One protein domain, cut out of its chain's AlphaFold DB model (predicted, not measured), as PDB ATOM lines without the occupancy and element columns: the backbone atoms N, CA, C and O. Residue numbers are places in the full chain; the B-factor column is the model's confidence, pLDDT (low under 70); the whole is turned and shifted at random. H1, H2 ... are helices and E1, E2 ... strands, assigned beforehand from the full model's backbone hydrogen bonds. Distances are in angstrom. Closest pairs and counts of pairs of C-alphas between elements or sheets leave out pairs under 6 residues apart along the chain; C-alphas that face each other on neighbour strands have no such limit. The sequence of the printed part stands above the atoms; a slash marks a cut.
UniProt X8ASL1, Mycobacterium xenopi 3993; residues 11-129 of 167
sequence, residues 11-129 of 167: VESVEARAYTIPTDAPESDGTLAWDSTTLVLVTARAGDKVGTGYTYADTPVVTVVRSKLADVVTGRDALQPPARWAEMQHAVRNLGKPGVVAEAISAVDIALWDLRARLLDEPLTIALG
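Overview. This is residues 11 to 129 of the 167 residues of a protein of Mycobacterium xenopi 3993 (UniProt X8ASL1). A twisted sheet of three strands has one face covered by helices H1 and H3 and the other bare; H2 folds back beside H3, and little H4 packs on residues 113 to 117 of H3. The long hairpin of E1 and E2 reaches beyond the helices, and its tip, residues 28 to 33, sticks out. The 119 printed residues hold E1, E2, E3, H1, H2, H3 and H4 in that order; the class is mixed, and the sheet, in order E1, E2, E3, is a meander, each strand the antiparallel neighbour of the one before. It is compact, with a radius of gyration of the C-alphas of 15.3 A and spans of 43 by 34 by 24 A.

Arrangement. E1, residues 13 to 28, bends by 98 degrees at residue 25 and forms an antiparallel hairpin with E2, residues 33 to 46; N 19 and O 39, 2.8 A apart, are within hydrogen-bond range. E2 forms another with E3, residues 49 to 56; N 42 and O 53 are 2.7 A apart. H1, residues 60 to 73, is on the sheet at a height of 8.7 A; its closest C-alphas to E1 are those of Ala 70 and Val 14, 5.4 A. H3, residues 100 to 119, is on the same face at 6.2 A, over E2 and E3. It touches H2, residues 81 to 91, as a helical hairpin at a shallow tilt of 26 degrees, closest at C-alphas 81 and 112, 5.7 A. Every O i to N i+4 pair is within range in H2 and H3, and 7 of 10 in H1.

Along the chain. E1 begins at C-alpha 13 (157.045, 374.019, 204.397) and is 37.9 A long; E2 is 40.2 A and H3 28.6 A. H4, residues 124 to 127, ends at (150.577, 353.242, 201.191).

Size, cuts and confidence. The farthest C-alphas, Gly 30 and Gly 47, are 47.1 A apart. The printed part has no cut, no link is long, and no printed residue is under 70 in pLDDT.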
ATOM      1  N   VAL A  11     150.571 371.244 203.311       98.75
ATOM      2  CA  VAL A  11     152.030 371.317 203.444       98.75
ATOM      3  C   VAL A  11     152.406 372.710 203.945       98.75
ATOM      4  O   VAL A  11     152.092 373.714 203.309       98.75
ATOM      5  N   GLU A  12     153.077 372.769 205.085       98.69
ATOM      6  CA  GLU A  12     153.472 374.001 205.770       98.69
ATOM      7  C   GLU A  12     154.805 374.537 205.253       98.69
ATOM      8  O   GLU A  12     154.988 375.747 205.136       98.69
ATOM      9  N   SER A  13     155.744 373.643 204.940       98.62
ATOM     10  CA  SER A  13     157.045 374.019 204.397       98.62
ATOM     11  C   SER A  13     157.702 372.886 203.616       98.62
ATOM     12  O   SER A  13     157.453 371.704 203.867       98.62
ATOM     13  N   VAL A  14     158.573 373.272 202.680       98.81
ATOM     14  CA  VAL A  14     159.481 372.386 201.945       98.81
ATOM     15  C   VAL A  14     160.883 372.990 202.005       98.81
ATOM     16  O   VAL A  14     161.110 374.097 201.521       98.81
ATOM     17  N   GLU A  15     161.834 372.268 202.589       98.69
ATOM     18  CA  GLU A  15     163.238 372.680 202.685       98.69
ATOM     19  C   GLU A  15     164.140 371.720 201.915       98.69
ATOM     20  O   GLU A  15     163.849 370.532 201.835       98.69
ATOM     21  N   ALA A  16     165.258 372.227 201.387       98.75
ATOM     22  CA  ALA A  16     166.264 371.422 200.696       98.75
ATOM     23  C   ALA A  16     167.685 371.772 201.156       98.75
ATOM     24  O   ALA A  16     168.004 372.957 201.338       98.75
ATOM     25  N   ARG A  17     168.539 370.758 201.322       98.69
ATOM     26  CA  ARG A  17     169.958 370.873 201.708       98.69
ATOM     27  C   ARG A  17     170.797 369.850 200.942       98.69
ATOM     28  O   ARG A  17     170.328 368.743 200.714       98.69
ATOM     29  N   ALA A  18     172.021 370.218 200.577       98.62
ATOM     30  CA  ALA A  18     172.977 369.318 199.938       98.62
ATOM     31  C   ALA A  18     174.102 368.952 200.912       98.62
ATOM     32  O   ALA A  18     174.541 369.800 201.692       98.62
ATOM     33  N   TYR A  19     174.566 367.708 200.839       98.62
ATOM     34  CA  TYR A  19     175.676 367.167 201.612       98.62
ATOM     35  C   TYR A  19     176.596 366.403 200.670       98.62
ATOM     36  O   TYR A  19     176.128 365.527 199.950       98.62
ATOM     37  N   THR A  20     177.890 366.701 200.692       98.44
ATOM     38  CA  THR A  20     178.895 365.927 199.955       98.44
ATOM     39  C   THR A  20     179.585 364.986 200.928       98.44
ATOM     40  O   THR A  20     180.150 365.424 201.931       98.44
ATOM     41  N   ILE A  21     179.479 363.692 200.655       98.25
ATOM     42  CA  ILE A  21     179.959 362.609 201.508       98.25
ATOM     43  C   ILE A  21     181.131 361.954 200.772       98.25
ATOM     44  O   ILE A  21     180.915 361.467 199.662       98.25
ATOM     45  N   PRO A  22     182.356 361.963 201.326       98.31
ATOM     46  CA  PRO A  22     183.484 361.285 200.697       98.31
ATOM     47  C   PRO A  22     183.241 359.774 200.658       98.31
ATOM     48  O   PRO A  22     182.650 359.215 201.587       98.31
ATOM     49  N   THR A  23     183.700 359.123 199.593       97.38
ATOM     50  CA  THR A  23     183.796 357.662 199.550       97.38
ATOM     51  C   THR A  23     184.898 357.195 200.505       97.38
ATOM     52  O   THR A  23     185.753 357.973 200.941       97.38
ATOM     53  N   ASP A  24     184.870 355.924 200.888       94.12
ATOM     54  CA  ASP A  24     185.896 355.327 201.749       94.12
ATOM     55  C   ASP A  24     187.229 355.099 201.011       94.12
ATOM     56  O   ASP A  24     188.291 355.097 201.638       94.12
ATOM     57  N   ALA A  25     187.180 354.977 199.683       93.75
ATOM     58  CA  ALA A  25     188.318 354.972 198.769       93.75
ATOM     59  C   ALA A  25     187.938 355.604 197.412       93.75
ATOM     60  O   ALA A  25     186.754 355.716 197.110       93.75
ATOM     61  N   PRO A  26     188.901 356.004 196.558       96.38
ATOM     62  CA  PRO A  26     188.597 356.429 195.191       96.38
ATOM     63  C   PRO A  26     187.885 355.332 194.384       96.38
ATOM     64  O   PRO A  26     188.334 354.181 194.332       96.38
ATOM     65  N   GLU A  27     186.800 355.698 193.713       97.69
ATOM     66  CA  GLU A  27     185.934 354.792 192.958       97.69
ATOM     67  C   GLU A  27     185.980 355.120 191.462       97.69
ATOM     68  O   GLU A  27     186.191 356.265 191.053       97.69
ATOM     69  N   SER A  28     185.797 354.102 190.622       97.81
ATOM     70  CA  SER A  28     185.623 354.288 189.182       97.81
ATOM     71  C   SER A  28     184.797 353.177 188.545       97.81
ATOM     72  O   SER A  28     184.738 352.047 189.038       97.81
ATOM     73  N   ASP A  29     184.213 353.489 187.396       97.31
ATOM     74  CA  ASP A  29     183.640 352.520 186.467       97.31
ATOM     75  C   ASP A  29     184.351 352.582 185.103       97.31
ATOM     76  O   ASP A  29     185.490 353.039 184.997       97.31
ATOM     77  N   GLY A  30     183.733 352.051 184.046       97.75
ATOM     78  CA  GLY A  30     184.320 352.059 182.703       97.75
ATOM     79  C   GLY A  30     184.426 353.447 182.056       97.75
ATOM     80  O   GLY A  30     185.048 353.574 181.003       97.75
ATOM     81  N   THR A  31     183.803 354.470 182.639       97.94
ATOM     82  CA  THR A  31     183.600 355.790 182.027       97.94
ATOM     83  C   THR A  31     183.848 356.973 182.958       97.94
ATOM     84  O   THR A  31     184.080 358.075 182.458       97.94
ATOM     85  N   LEU A  32     183.818 356.781 184.279       97.94
ATOM     86  CA  LEU A  32     183.950 357.865 185.249       97.94
ATOM     87  C   LEU A  32     184.755 357.435 186.480       97.94
ATOM     88  O   LEU A  32     184.777 356.260 186.837       97.94
ATOM     89  N   ALA A  33     185.400 358.404 187.130       98.12
ATOM     90  CA  ALA A  33     186.026 358.255 188.440       98.12
ATOM     91  C   ALA A  33     185.507 359.345 189.385       98.12
ATOM     92  O   ALA A  33     185.228 360.463 188.941       98.12
ATOM     93  N   TRP A  34     185.379 359.022 190.667       98.25
ATOM     94  CA  TRP A  34     184.879 359.920 191.706       98.25
ATOM     95  C   TRP A  34     185.438 359.532 193.083       98.25
ATOM     96  O   TRP A  34     185.986 358.451 193.282       98.25
ATOM     97  N   ASP A  35     185.318 360.445 194.043       98.12
ATOM     98  CA  ASP A  35     185.792 360.284 195.426       98.12
ATOM     99  C   ASP A  35     184.742 360.723 196.464       98.12
ATOM    100  O   ASP A  35     185.015 360.851 197.660       98.12
ATOM    101  N   SER A  36     183.530 361.023 195.998       98.19
ATOM    102  CA  SER A  36     182.447 361.530 196.826       98.19
ATOM    103  C   SER A  36     181.087 361.359 196.156       98.19
ATOM    104  O   SER A  36     180.968 361.241 194.939       98.19
ATOM    105  N   THR A  37     180.038 361.364 196.975       98.31
ATOM    106  CA  THR A  37     178.636 361.406 196.554       98.31
ATOM    107  C   THR A  37     177.973 362.649 197.135       98.31
ATOM    108  O   THR A  37     178.044 362.888 198.341       98.31
ATOM    109  N   THR A  38     177.280 363.426 196.301       98.56
ATOM    110  CA  THR A  38     176.431 364.522 196.788       98.56
ATOM    111  C   THR A  38     174.988 364.039 196.950       98.56
ATOM    112  O   THR A  38     174.350 363.589 196.001       98.56
ATOM    113  N   LEU A  39     174.475 364.129 198.177       98.69
ATOM    114  CA  LEU A  39     173.090 363.855 198.546       98.69
ATOM    115  C   LEU A  39     172.341 365.174 198.703       98.69
ATOM    116  O   LEU A  39     172.746 366.038 199.482       98.69
ATOM    117  N   VAL A  40     171.206 365.306 198.024       98.88
ATOM    118  CA  VAL A  40     170.275 366.418 198.224       98.88
ATOM    119  C   VAL A  40     169.067 365.911 198.995       98.88
ATOM    120  O   VAL A  40     168.280 365.129 198.474       98.88
ATOM    121  N   LEU A  41     168.934 366.363 200.241       98.88
ATOM    122  CA  LEU A  41     167.833 366.048 201.145       98.88
ATOM    123  C   LEU A  41     166.743 367.109 201.026       98.88
ATOM    124  O   LEU A  41     167.026 368.303 201.149       98.88
ATOM    125  N   VAL A  42     165.502 366.663 200.880       98.94
ATOM    126  CA  VAL A  42     164.283 367.463 200.966       98.94
ATOM    127  C   VAL A  42     163.470 367.024 202.180       98.94
ATOM    128  O   VAL A  42     163.262 365.833 202.410       98.94
ATOM    129  N   THR A  43     162.977 367.993 202.948       98.88
ATOM    130  CA  THR A  43     162.033 367.754 204.046       98.88
ATOM    131  C   THR A  43     160.749 368.535 203.814       98.88
ATOM    132  O   THR A  43     160.814 369.743 203.587       98.88
ATOM    133  N   ALA A  44     159.600 367.868 203.915       98.88
ATOM    134  CA  ALA A  44     158.278 368.484 203.825       98.88
ATOM    135  C   ALA A  44     157.539 368.339 205.162       98.88
ATOM    136  O   ALA A  44     157.501 367.244 205.724       98.88
ATOM    137  N   ARG A  45     156.953 369.421 205.679       98.88
ATOM    138  CA  ARG A  45     156.225 369.434 206.959       98.88
ATOM    139  C   ARG A  45     154.732 369.638 206.740       98.88
ATOM    140  O   ARG A  45     154.354 370.466 205.918       98.88
ATOM    141  N   ALA A  46     153.906 368.925 207.498       98.56
ATOM    142  CA  ALA A  46     152.478 369.197 207.621       98.56
ATOM    143  C   ALA A  46     151.956 368.632 208.951       98.56
ATOM    144  O   ALA A  46     152.216 367.466 209.265       98.56
ATOM    145  N   GLY A  47     151.229 369.434 209.730       96.31
ATOM    146  CA  GLY A  47     150.778 369.029 211.058       96.31
ATOM    147  C   GLY A  47     151.956 368.675 211.972       96.31
ATOM    148  O   GLY A  47     152.950 369.394 212.054       96.31
ATOM    149  N   ASP A  48     151.873 367.535 212.657       96.81
ATOM    150  CA  ASP A  48     152.933 367.035 213.540       96.81
ATOM    151  C   ASP A  48     153.979 366.164 212.816       96.81
ATOM    152  O   ASP A  48     154.889 365.632 213.458       96.81
ATOM    153  N   LYS A  49     153.876 365.999 211.489       98.56
ATOM    154  CA  LYS A  49     154.730 365.094 210.708       98.56
ATOM    155  C   LYS A  49     155.716 365.837 209.815       98.56
ATOM    156  O   LYS A  49     155.487 366.955 209.351       98.56
ATOM    157  N   VAL A  50     156.828 365.159 209.549       98.81
ATOM    158  CA  VAL A  50     157.838 365.559 208.570       98.81
ATOM    159  C   VAL A  50     158.131 364.356 207.690       98.81
ATOM    160  O   VAL A  50     158.489 363.301 208.210       98.81
ATOM    161  N   GLY A  51     157.971 364.519 206.383       98.81
ATOM    162  CA  GLY A  51     158.438 363.563 205.390       98.81
ATOM    163  C   GLY A  51     159.822 363.935 204.880       98.81
ATOM    164  O   GLY A  51     160.189 365.113 204.822       98.81
ATOM    165  N   THR A  52     160.583 362.918 204.507       98.81
ATOM    166  CA  THR A  52     161.951 363.018 204.006       98.81
ATOM    167  C   THR A  52     162.055 362.373 202.633       98.81
ATOM    168  O   THR A  52     161.515 361.298 202.393       98.81
ATOM    169  N   GLY A  53     162.749 363.040 201.722       98.88
ATOM    170  CA  GLY A  53     163.054 362.524 200.395       98.88
ATOM    171  C   GLY A  53     164.422 363.000 199.956       98.88
ATOM    172  O   GLY A  53     164.912 364.018 200.437       98.88
ATOM    173  N   TYR A  54     165.079 362.248 199.086       98.81
ATOM    174  CA  TYR A  54     166.421 362.597 198.645       98.81
ATOM    175  C   TYR A  54     166.676 362.162 197.210       98.81
ATOM    176  O   TYR A  54     165.970 361.323 196.654       98.81
ATOM    177  N   THR A  55     167.711 362.748 196.623       98.75
ATOM    178  CA  THR A  55     168.306 362.315 195.360       98.75
ATOM    179  C   THR A  55     169.828 362.399 195.466       98.75
ATOM    180  O   THR A  55     170.352 363.173 196.274       98.75
ATOM    181  N   TYR A  56     170.530 361.614 194.653       98.38
ATOM    182  CA  TYR A  56     171.973 361.735 194.462       98.38
ATOM    183  C   TYR A  56     172.214 362.566 193.205       98.38
ATOM    184  O   TYR A  56     171.896 362.129 192.103       98.38
ATOM    185  N   ALA A  57     172.674 363.798 193.396       95.94
ATOM    186  CA  ALA A  57     172.782 364.819 192.359       95.94
ATOM    187  C   ALA A  57     173.670 365.973 192.844       95.94
ATOM    188  O   ALA A  57     174.117 365.979 193.988       95.94
ATOM    189  N   ASP A  58     173.883 366.987 192.006       96.75
ATOM    190  CA  ASP A  58     174.645 368.178 192.385       96.75
ATOM    191  C   ASP A  58     173.753 369.252 193.061       96.75
ATOM    192  O   ASP A  58     172.521 369.276 192.971       96.75
ATOM    193  N   THR A  59     174.401 370.196 193.731       97.81
ATOM    194  CA  THR A  59     173.857 371.361 194.430       97.81
ATOM    195  C   THR A  59     172.806 372.191 193.669       97.81
ATOM    196  O   THR A  59     171.915 372.717 194.350       97.81
ATOM    197  N   PRO A  60     172.779 372.308 192.318       97.75
ATOM    198  CA  PRO A  60     171.723 373.044 191.616       97.75
ATOM    199  C   PRO A  60     170.310 372.502 191.856       97.75
ATOM    200  O   PRO A  60     169.348 373.271 191.775       97.75
ATOM    201  N   VAL A  61     170.162 371.224 192.221       98.44
ATOM    202  CA  VAL A  61     168.870 370.640 192.612       98.44
ATOM    203  C   VAL A  61     168.236 371.428 193.764       98.44
ATOM    204  O   VAL A  61     167.044 371.731 193.715       98.44
ATOM    205  N   VAL A  62     169.023 371.857 194.760       98.81
ATOM    206  CA  VAL A  62     168.535 372.673 195.891       98.81
ATOM    207  C   VAL A  62     167.901 373.973 195.393       98.81
ATOM    208  O   VAL A  62     166.846 374.381 195.884       98.81
ATOM    209  N   THR A  63     168.515 374.613 194.397       98.44
ATOM    210  CA  THR A  63     167.997 375.845 193.792       98.44
ATOM    211  C   THR A  63     166.679 375.595 193.072       98.44
ATOM    212  O   THR A  63     165.752 376.391 193.229       98.44
ATOM    213  N   VAL A  64     166.547 374.496 192.323       98.38
ATOM    214  CA  VAL A  64     165.285 374.148 191.649       98.38
ATOM    215  C   VAL A  64     164.179 373.897 192.673       98.38
ATOM    216  O   VAL A  64     163.103 374.481 192.545       98.38
ATOM    217  N   VAL A  65     164.453 373.120 193.728       98.75
ATOM    218  CA  VAL A  65     163.470 372.869 194.795       98.75
ATOM    219  C   VAL A  65     162.991 374.187 195.401       98.75
ATOM    220  O   VAL A  65     161.793 374.462 195.401       98.75
ATOM    221  N   ARG A  66     163.919 375.041 195.847       98.50
ATOM    222  CA  ARG A  66     163.587 376.305 196.523       98.50
ATOM    223  C   ARG A  66     162.886 377.312 195.617       98.50
ATOM    224  O   ARG A  66     161.970 377.984 196.062       98.50
ATOM    225  N   SER A  67     163.326 377.447 194.367       97.56
ATOM    226  CA  SER A  67     162.865 378.528 193.483       97.56
ATOM    227  C   SER A  67     161.688 378.161 192.581       97.56
ATOM    228  O   SER A  67     161.100 379.058 191.970       97.56
ATOM    229  N   LYS A  68     161.377 376.867 192.425       97.56
ATOM    230  CA  LYS A  68     160.353 376.393 191.478       97.56
ATOM    231  C   LYS A  68     159.349 375.414 192.059       97.56
ATOM    232  O   LYS A  68     158.244 375.366 191.534       97.56
ATOM    233  N   LEU A  69     159.711 374.633 193.078       98.50
ATOM    234  CA  LEU A  69     158.864 373.535 193.558       98.50
ATOM    235  C   LEU A  69     158.231 373.817 194.924       98.50
ATOM    236  O   LEU A  69     157.066 373.488 195.122       98.50
ATOM    237  N   ALA A  70     158.956 374.456 195.847       98.50
ATOM    238  CA  ALA A  70     158.481 374.687 197.213       98.50
ATOM    239  C   ALA A  70     157.137 375.439 197.248       98.50
ATOM    240  O   ALA A  70     156.185 374.962 197.867       98.50
ATOM    241  N   ASP A  71     157.016 376.544 196.506       98.06
ATOM    242  CA  ASP A  71     155.784 377.351 196.444       98.06
ATOM    243  C   ASP A  71     154.632 376.652 195.708       98.06
ATOM    244  O   ASP A  71     153.465 376.954 195.942       98.06
ATOM    245  N   VAL A  72     154.937 375.706 194.813       98.12
ATOM    246  CA  VAL A  72     153.912 374.925 194.100       98.12
ATOM    247  C   VAL A  72     153.189 373.990 195.067       98.12
ATOM    248  O   VAL A  72     151.977 373.803 194.959       98.12
ATOM    249  N   VAL A  73     153.937 373.425 196.014       98.31
ATOM    250  CA  VAL A  73     153.470 372.395 196.946       98.31
ATOM    251  C   VAL A  73     152.975 372.988 198.268       98.31
ATOM    252  O   VAL A  73     152.042 372.454 198.864       98.31
ATOM    253  N   THR A  74     153.559 374.091 198.734       98.56
ATOM    254  CA  THR A  74     153.168 374.735 199.998       98.56
ATOM    255  C   THR A  74     151.700 375.176 199.962       98.56
ATOM    256  O   THR A  74     151.199 375.686 198.960       98.56
ATOM    257  N   GLY A  75     150.979 374.936 201.056       98.19
ATOM    258  CA  GLY A  75     149.544 375.191 201.189       98.19
ATOM    259  C   GLY A  75     148.644 374.169 200.485       98.19
ATOM    260  O   GLY A  75     147.422 374.237 200.622       98.19
ATOM    261  N   ARG A  76     149.210 373.208 199.742       98.19
ATOM    262  CA  ARG A  76     148.457 372.123 199.102       98.19
ATOM    263  C   ARG A  76     148.320 370.924 200.028       98.19
ATOM    264  O   ARG A  76     149.130 370.729 200.925       98.19
ATOM    265  N   ASP A  77     147.316 370.095 199.772       97.94
ATOM    266  CA  ASP A  77     147.054 368.898 200.573       97.94
ATOM    267  C   ASP A  77     148.192 367.865 200.448       97.94
ATOM    268  O   ASP A  77     148.483 367.369 199.350       97.94
ATOM    269  N   ALA A  78     148.814 367.534 201.578       98.00
ATOM    270  CA  ALA A  78     149.881 366.551 201.718       98.00
ATOM    271  C   ALA A  78     149.398 365.115 201.458       98.00
ATOM    272  O   ALA A  78     150.202 364.240 201.148       98.00
ATOM    273  N   LEU A  79     148.085 364.859 201.519       97.75
ATOM    274  CA  LEU A  79     147.509 363.536 201.255       97.75
ATOM    275  C   LEU A  79     147.383 363.203 199.759       97.75
ATOM    276  O   LEU A  79     146.941 362.107 199.412       97.75
ATOM    277  N   GLN A  80     147.797 364.107 198.862       97.62
ATOM    278  CA  GLN A  80     147.699 363.925 197.409       97.62
ATOM    279  C   GLN A  80     149.045 364.055 196.655       97.62
ATOM    280  O   GLN A  80     149.110 364.835 195.699       97.62
ATOM    281  N   PRO A  81     150.113 363.294 196.994       98.31
ATOM    282  CA  PRO A  81     151.398 363.373 196.285       98.31
ATOM    283  C   PRO A  81     151.301 363.294 194.748       98.31
ATOM    284  O   PRO A  81     151.895 364.152 194.097       98.31
ATOM    285  N   PRO A  82     150.473 362.418 194.125       98.50
ATOM    286  CA  PRO A  82     150.343 362.390 192.662       98.50
ATOM    287  C   PRO A  82     149.864 363.712 192.042       98.50
ATOM    288  O   PRO A  82     150.296 364.086 190.951       98.50
ATOM    289  N   ALA A  83     148.984 364.442 192.735       98.38
ATOM    290  CA  ALA A  83     148.523 365.750 192.278       98.38
ATOM    291  C   ALA A  83     149.641 366.795 192.391       98.38
ATOM    292  O   ALA A  83     149.858 367.565 191.456       98.38
ATOM    293  N   ARG A  84     150.400 366.774 193.495       98.44
ATOM    294  CA  ARG A  84     151.558 367.658 193.703       98.44
ATOM    295  C   ARG A  84     152.647 367.404 192.663       98.44
ATOM    296  O   ARG A  84     153.190 368.352 192.103       98.44
ATOM    297  N   TRP A  85     152.912 366.141 192.338       98.56
ATOM    298  CA  TRP A  85     153.826 365.761 191.264       98.56
ATOM    299  C   TRP A  85     153.394 366.348 189.915       98.56
ATOM    300  O   TRP A  85     154.204 366.962 189.221       98.56
ATOM    301  N   ALA A  86     152.112 366.234 189.555       98.38
ATOM    302  CA  ALA A  86     151.595 366.785 188.302       98.38
ATOM    303  C   ALA A  86     151.700 368.322 188.249       98.38
ATOM    304  O   ALA A  86     152.074 368.888 187.218       98.38
ATOM    305  N   GLU A  87     151.421 369.000 189.365       98.31
ATOM    306  CA  GLU A  87     151.575 370.452 189.508       98.31
ATOM    307  C   GLU A  87     153.043 370.882 189.350       98.31
ATOM    308  O   GLU A  87     153.334 371.800 188.579       98.31
ATOM    309  N   MET A  88     153.980 370.180 189.998       98.25
ATOM    310  CA  MET A  88     155.422 370.416 189.855       98.25
ATOM    311  C   MET A  88     155.886 370.216 188.408       98.25
ATOM    312  O   MET A  88     156.557 371.082 187.844       98.25
ATOM    313  N   GLN A  89     155.463 369.126 187.765       97.81
ATOM    314  CA  GLN A  89     155.770 368.830 186.363       97.81
ATOM    315  C   GLN A  89     155.268 369.914 185.401       97.81
ATOM    316  O   GLN A  89     155.900 370.181 184.372       97.81
ATOM    317  N   HIS A  90     154.129 370.535 185.710       96.88
ATOM    318  CA  HIS A  90     153.598 371.657 184.943       96.88
ATOM    319  C   HIS A  90     154.399 372.944 185.190       96.88
ATOM    320  O   HIS A  90     154.754 373.640 184.234       96.88
ATOM    321  N   ALA A  91     154.736 373.241 186.448       96.94
ATOM    322  CA  ALA A  91     155.468 374.445 186.840       96.94
ATOM    323  C   ALA A  91     156.855 374.558 186.182       96.94
ATOM    324  O   ALA A  91     157.316 375.661 185.881       96.94
ATOM    325  N   VAL A  92     157.502 373.426 185.892       96.50
ATOM    326  CA  VAL A  92     158.851 373.384 185.303       96.50
ATOM    327  C   VAL A  92     158.875 373.249 183.778       96.50
ATOM    328  O   VAL A  92     159.948 373.068 183.206       96.50
ATOM    329  N   ARG A  93     157.730 373.355 183.082       94.94
ATOM    330  CA  ARG A  93     157.613 373.113 181.625       94.94
ATOM    331  C   ARG A  93     158.721 373.767 180.786       94.94
ATOM    332  O   ARG A  93     159.195 373.156 179.834       94.94
ATOM    333  N   ASN A  94     159.113 374.994 181.129       94.50
ATOM    334  CA  ASN A  94     160.088 375.785 180.369       94.50
ATOM    335  C   ASN A  94     161.555 375.550 180.766       94.50
ATOM    336  O   ASN A  94     162.435 376.081 180.099       94.50
ATOM    337  N   LEU A  95     161.829 374.806 181.838       90.94
ATOM    338  CA  LEU A  95     163.189 374.588 182.354       90.94
ATOM    339  C   LEU A  95     163.879 373.365 181.736       90.94
ATOM    340  O   LEU A  95     165.077 373.187 181.919       90.94
ATOM    341  N   GLY A  96     163.130 372.542 180.995       86.00
ATOM    342  CA  GLY A  96     163.566 371.213 180.573       86.00
ATOM    343  C   GLY A  96     163.310 370.197 181.684       86.00
ATOM    344  O   GLY A  96     163.729 370.381 182.816       86.00
ATOM    345  N   LYS A  97     162.555 369.138 181.377       81.75
ATOM    346  CA  LYS A  97     162.123 368.150 182.380       81.75
ATOM    347  C   LYS A  97     163.217 367.161 182.836       81.75
ATOM    348  O   LYS A  97     163.182 366.808 184.005       81.75
ATOM    349  N   PRO A  98     164.143 366.681 181.980       93.50
ATOM    350  CA  PRO A  98     165.172 365.717 182.394       93.50
ATOM    351  C   PRO A  98     166.278 366.310 183.284       93.50
ATOM    352  O   PRO A  98     166.406 367.528 183.409       93.50
ATOM    353  N   GLY A  99     167.120 365.437 183.849       95.69
ATOM    354  CA  GLY A  99     168.299 365.818 184.636       95.69
ATOM    355  C   GLY A  99     167.934 366.496 185.955       95.69
ATOM    356  O   GLY A  99     166.992 366.074 186.624       95.69
ATOM    357  N   VAL A 100     168.627 367.591 186.281       97.69
ATOM    358  CA  VAL A 100     168.497 368.348 187.545       97.69
ATOM    359  C   VAL A 100     167.045 368.658 187.930       97.69
ATOM    360  O   VAL A 100     166.685 368.636 189.107       97.69
ATOM    361  N   VAL A 101     166.179 368.944 186.954       98.00
ATOM    362  CA  VAL A 101     164.762 369.237 187.219       98.00
ATOM    363  C   VAL A 101     163.991 367.981 187.628       98.00
ATOM    364  O   VAL A 101     163.210 368.037 188.577       98.00
ATOM    365  N   ALA A 102     164.223 366.851 186.956       98.25
ATOM    366  CA  ALA A 102     163.629 365.572 187.335       98.25
ATOM    367  C   ALA A 102     164.116 365.136 188.721       98.25
ATOM    368  O   ALA A 102     163.298 364.756 189.549       98.25
ATOM    369  N   GLU A 103     165.414 365.270 189.000       98.56
ATOM    370  CA  GLU A 103     166.021 364.957 190.302       98.56
ATOM    371  C   GLU A 103     165.402 365.788 191.436       98.56
ATOM    372  O   GLU A 103     165.073 365.253 192.497       98.56
ATOM    373  N   ALA A 104     165.166 367.084 191.200       98.62
ATOM    374  CA  ALA A 104     164.476 367.955 192.148       98.62
ATOM    375  C   ALA A 104     163.028 367.514 192.399       98.62
ATOM    376  O   ALA A 104     162.593 367.470 193.551       98.62
ATOM    377  N   ILE A 105     162.292 367.162 191.341       98.62
ATOM    378  CA  ILE A 105     160.923 366.648 191.461       98.62
ATOM    379  C   ILE A 105     160.912 365.328 192.228       98.62
ATOM    380  O   ILE A 105     160.090 365.176 193.125       98.62
ATOM    381  N   SER A 106     161.828 364.407 191.930       98.75
ATOM    382  CA  SER A 106     161.948 363.123 192.621       98.75
ATOM    383  C   SER A 106     162.185 363.302 194.118       98.75
ATOM    384  O   SER A 106     161.476 362.695 194.916       98.75
ATOM    385  N   ALA A 107     163.115 364.172 194.524       98.88
ATOM    386  CA  ALA A 107     163.393 364.399 195.942       98.88
ATOM    387  C   ALA A 107     162.177 364.978 196.695       98.88
ATOM    388  O   ALA A 107     161.888 364.551 197.814       98.88
ATOM    389  N   VAL A 108     161.438 365.912 196.080       98.88
ATOM    390  CA  VAL A 108     160.207 366.470 196.671       98.88
ATOM    391  C   VAL A 108     159.081 365.435 196.697       98.88
ATOM    392  O   VAL A 108     158.408 365.306 197.714       98.88
ATOM    393  N   ASP A 109     158.884 364.674 195.622       98.88
ATOM    394  CA  ASP A 109     157.845 363.641 195.538       98.88
ATOM    395  C   ASP A 109     158.041 362.550 196.599       98.88
ATOM    396  O   ASP A 109     157.105 362.242 197.336       98.88
ATOM    397  N   ILE A 110     159.271 362.050 196.773       98.88
ATOM    398  CA  ILE A 110     159.602 361.082 197.831       98.88
ATOM    399  C   ILE A 110     159.284 361.671 199.213       98.88
ATOM    400  O   ILE A 110     158.661 360.996 200.032       98.88
ATOM    401  N   ALA A 111     159.636 362.940 199.462       98.94
ATOM    402  CA  ALA A 111     159.336 363.601 200.734       98.94
ATOM    403  C   ALA A 111     157.826 363.713 200.992       98.94
ATOM    404  O   ALA A 111     157.383 363.556 202.129       98.94
ATOM    405  N   LEU A 112     157.024 363.948 199.951       98.88
ATOM    406  CA  LEU A 112     155.565 364.005 200.054       98.88
ATOM    407  C   LEU A 112     154.939 362.629 200.276       98.88
ATOM    408  O   LEU A 112     153.976 362.513 201.034       98.88
ATOM    409  N   TRP A 113     155.485 361.584 199.663       98.88
ATOM    410  CA  TRP A 113     155.054 360.210 199.904       98.88
ATOM    411  C   TRP A 113     155.377 359.735 201.322       98.88
ATOM    412  O   TRP A 113     154.497 359.176 201.980       98.88
ATOM    413  N   ASP A 114     156.583 360.012 201.823       98.88
ATOM    414  CA  ASP A 114     156.953 359.739 203.218       98.88
ATOM    415  C   ASP A 114     156.063 360.538 204.187       98.88
ATOM    416  O   ASP A 114     155.527 359.988 205.147       98.88
ATOM    417  N   LEU A 115     155.807 361.821 203.896       98.75
ATOM    418  CA  LEU A 115     154.909 362.658 204.696       98.75
ATOM    419  C   LEU A 115     153.488 362.086 204.738       98.75
ATOM    420  O   LEU A 115     152.911 361.967 205.818       98.75
ATOM    421  N   ARG A 116     152.930 361.699 203.584       98.38
ATOM    422  CA  ARG A 116     151.602 361.078 203.494       98.38
ATOM    423  C   ARG A 116     151.530 359.801 204.325       98.38
ATOM    424  O   ARG A 116     150.584 359.645 205.088       98.38
ATOM    425  N   ALA A 117     152.504 358.905 204.181       98.44
ATOM    426  CA  ALA A 117     152.545 357.644 204.918       98.44
ATOM    427  C   ALA A 117     152.568 357.890 206.439       98.44
ATOM    428  O   ALA A 117     151.772 357.320 207.179       98.44
ATOM    429  N   ARG A 118     153.387 358.845 206.898       98.44
ATOM    430  CA  ARG A 118     153.464 359.252 208.312       98.44
ATOM    431  C   ARG A 118     152.190 359.906 208.837       98.44
ATOM    432  O   ARG A 118     151.847 359.693 209.994       98.44
ATOM    433  N   LEU A 119     151.509 360.717 208.026       97.88
ATOM    434  CA  LEU A 119     150.224 361.331 208.389       97.88
ATOM    435  C   LEU A 119     149.118 360.286 208.560       97.88
ATOM    436  O   LEU A 119     148.209 360.489 209.361       97.88
ATOM    437  N   LEU A 120     149.201 359.187 207.810       96.62
ATOM    438  CA  LEU A 120     148.268 358.065 207.887       96.62
ATOM    439  C   LEU A 120     148.687 356.994 208.905       96.62
ATOM    440  O   LEU A 120     147.916 356.070 209.132       96.62
ATOM    441  N   ASP A 121     149.862 357.136 209.524       97.06
ATOM    442  CA  ASP A 121     150.462 356.134 210.415       97.06
ATOM    443  C   ASP A 121     150.609 354.750 209.750       97.06
ATOM    444  O   ASP A 121     150.378 353.703 210.353       97.06
ATOM    445  N   GLU A 122     150.997 354.743 208.471       97.00
ATOM    446  CA  GLU A 122     151.160 353.531 207.666       97.00
ATOM    447  C   GLU A 122     152.589 353.407 207.113       97.00
ATOM    448  O   GLU A 122     153.216 354.412 206.762       97.00
ATOM    449  N   PRO A 123     153.126 352.180 206.960       97.56
ATOM    450  CA  PRO A 123     154.354 351.975 206.201       97.56
ATOM    451  C   PRO A 123     154.190 352.449 204.749       97.56
ATOM    452  O   PRO A 123     153.182 352.156 204.105       97.56
ATOM    453  N   LEU A 124     155.212 353.109 204.190       97.62
ATOM    454  CA  LEU A 124     155.172 353.611 202.807       97.62
ATOM    455  C   LEU A 124     154.863 352.505 201.785       97.62
ATOM    456  O   LEU A 124     154.123 352.728 200.833       97.62
ATOM    457  N   THR A 125     155.391 351.297 201.991       97.25
ATOM    458  CA  THR A 125     155.113 350.143 201.126       97.25
ATOM    459  C   THR A 125     153.624 349.800 201.086       97.25
ATOM    460  O   THR A 125     153.091 349.527 200.014       97.25
ATOM    461  N   ILE A 126     152.926 349.883 202.222       96.31
ATOM    462  CA  ILE A 126     151.475 349.677 202.306       96.31
ATOM    463  C   ILE A 126     150.731 350.824 201.624       96.31
ATOM    464  O   ILE A 126     149.852 350.569 200.803       96.31
ATOM    465  N   ALA A 127     151.152 352.071 201.855       94.50
ATOM    466  CA  ALA A 127     150.577 353.242 201.191       94.50
ATOM    467  C   ALA A 127     150.717 353.203 199.650       94.50
ATOM    468  O   ALA A 127     149.911 353.812 198.940       94.50
ATOM    469  N   LEU A 128     151.728 352.488 199.138       95.81
ATOM    470  CA  LEU A 128     151.968 352.230 197.713       95.81
ATOM    471  C   LEU A 128     151.276 350.961 197.182       95.81
ATOM    472  O   LEU A 128     151.282 350.738 195.973       95.81
ATOM    473  N   GLY A 129     150.665 350.147 198.046       96.31
ATOM    474  CA  GLY A 129     149.976 348.915 197.659       96.31
ATOM    475  C   GLY A 129     150.907 347.714 197.492       96.31
ATOM    476  O   GLY A 129     150.859 347.037 196.466       96.31
TER     477      GLY A 129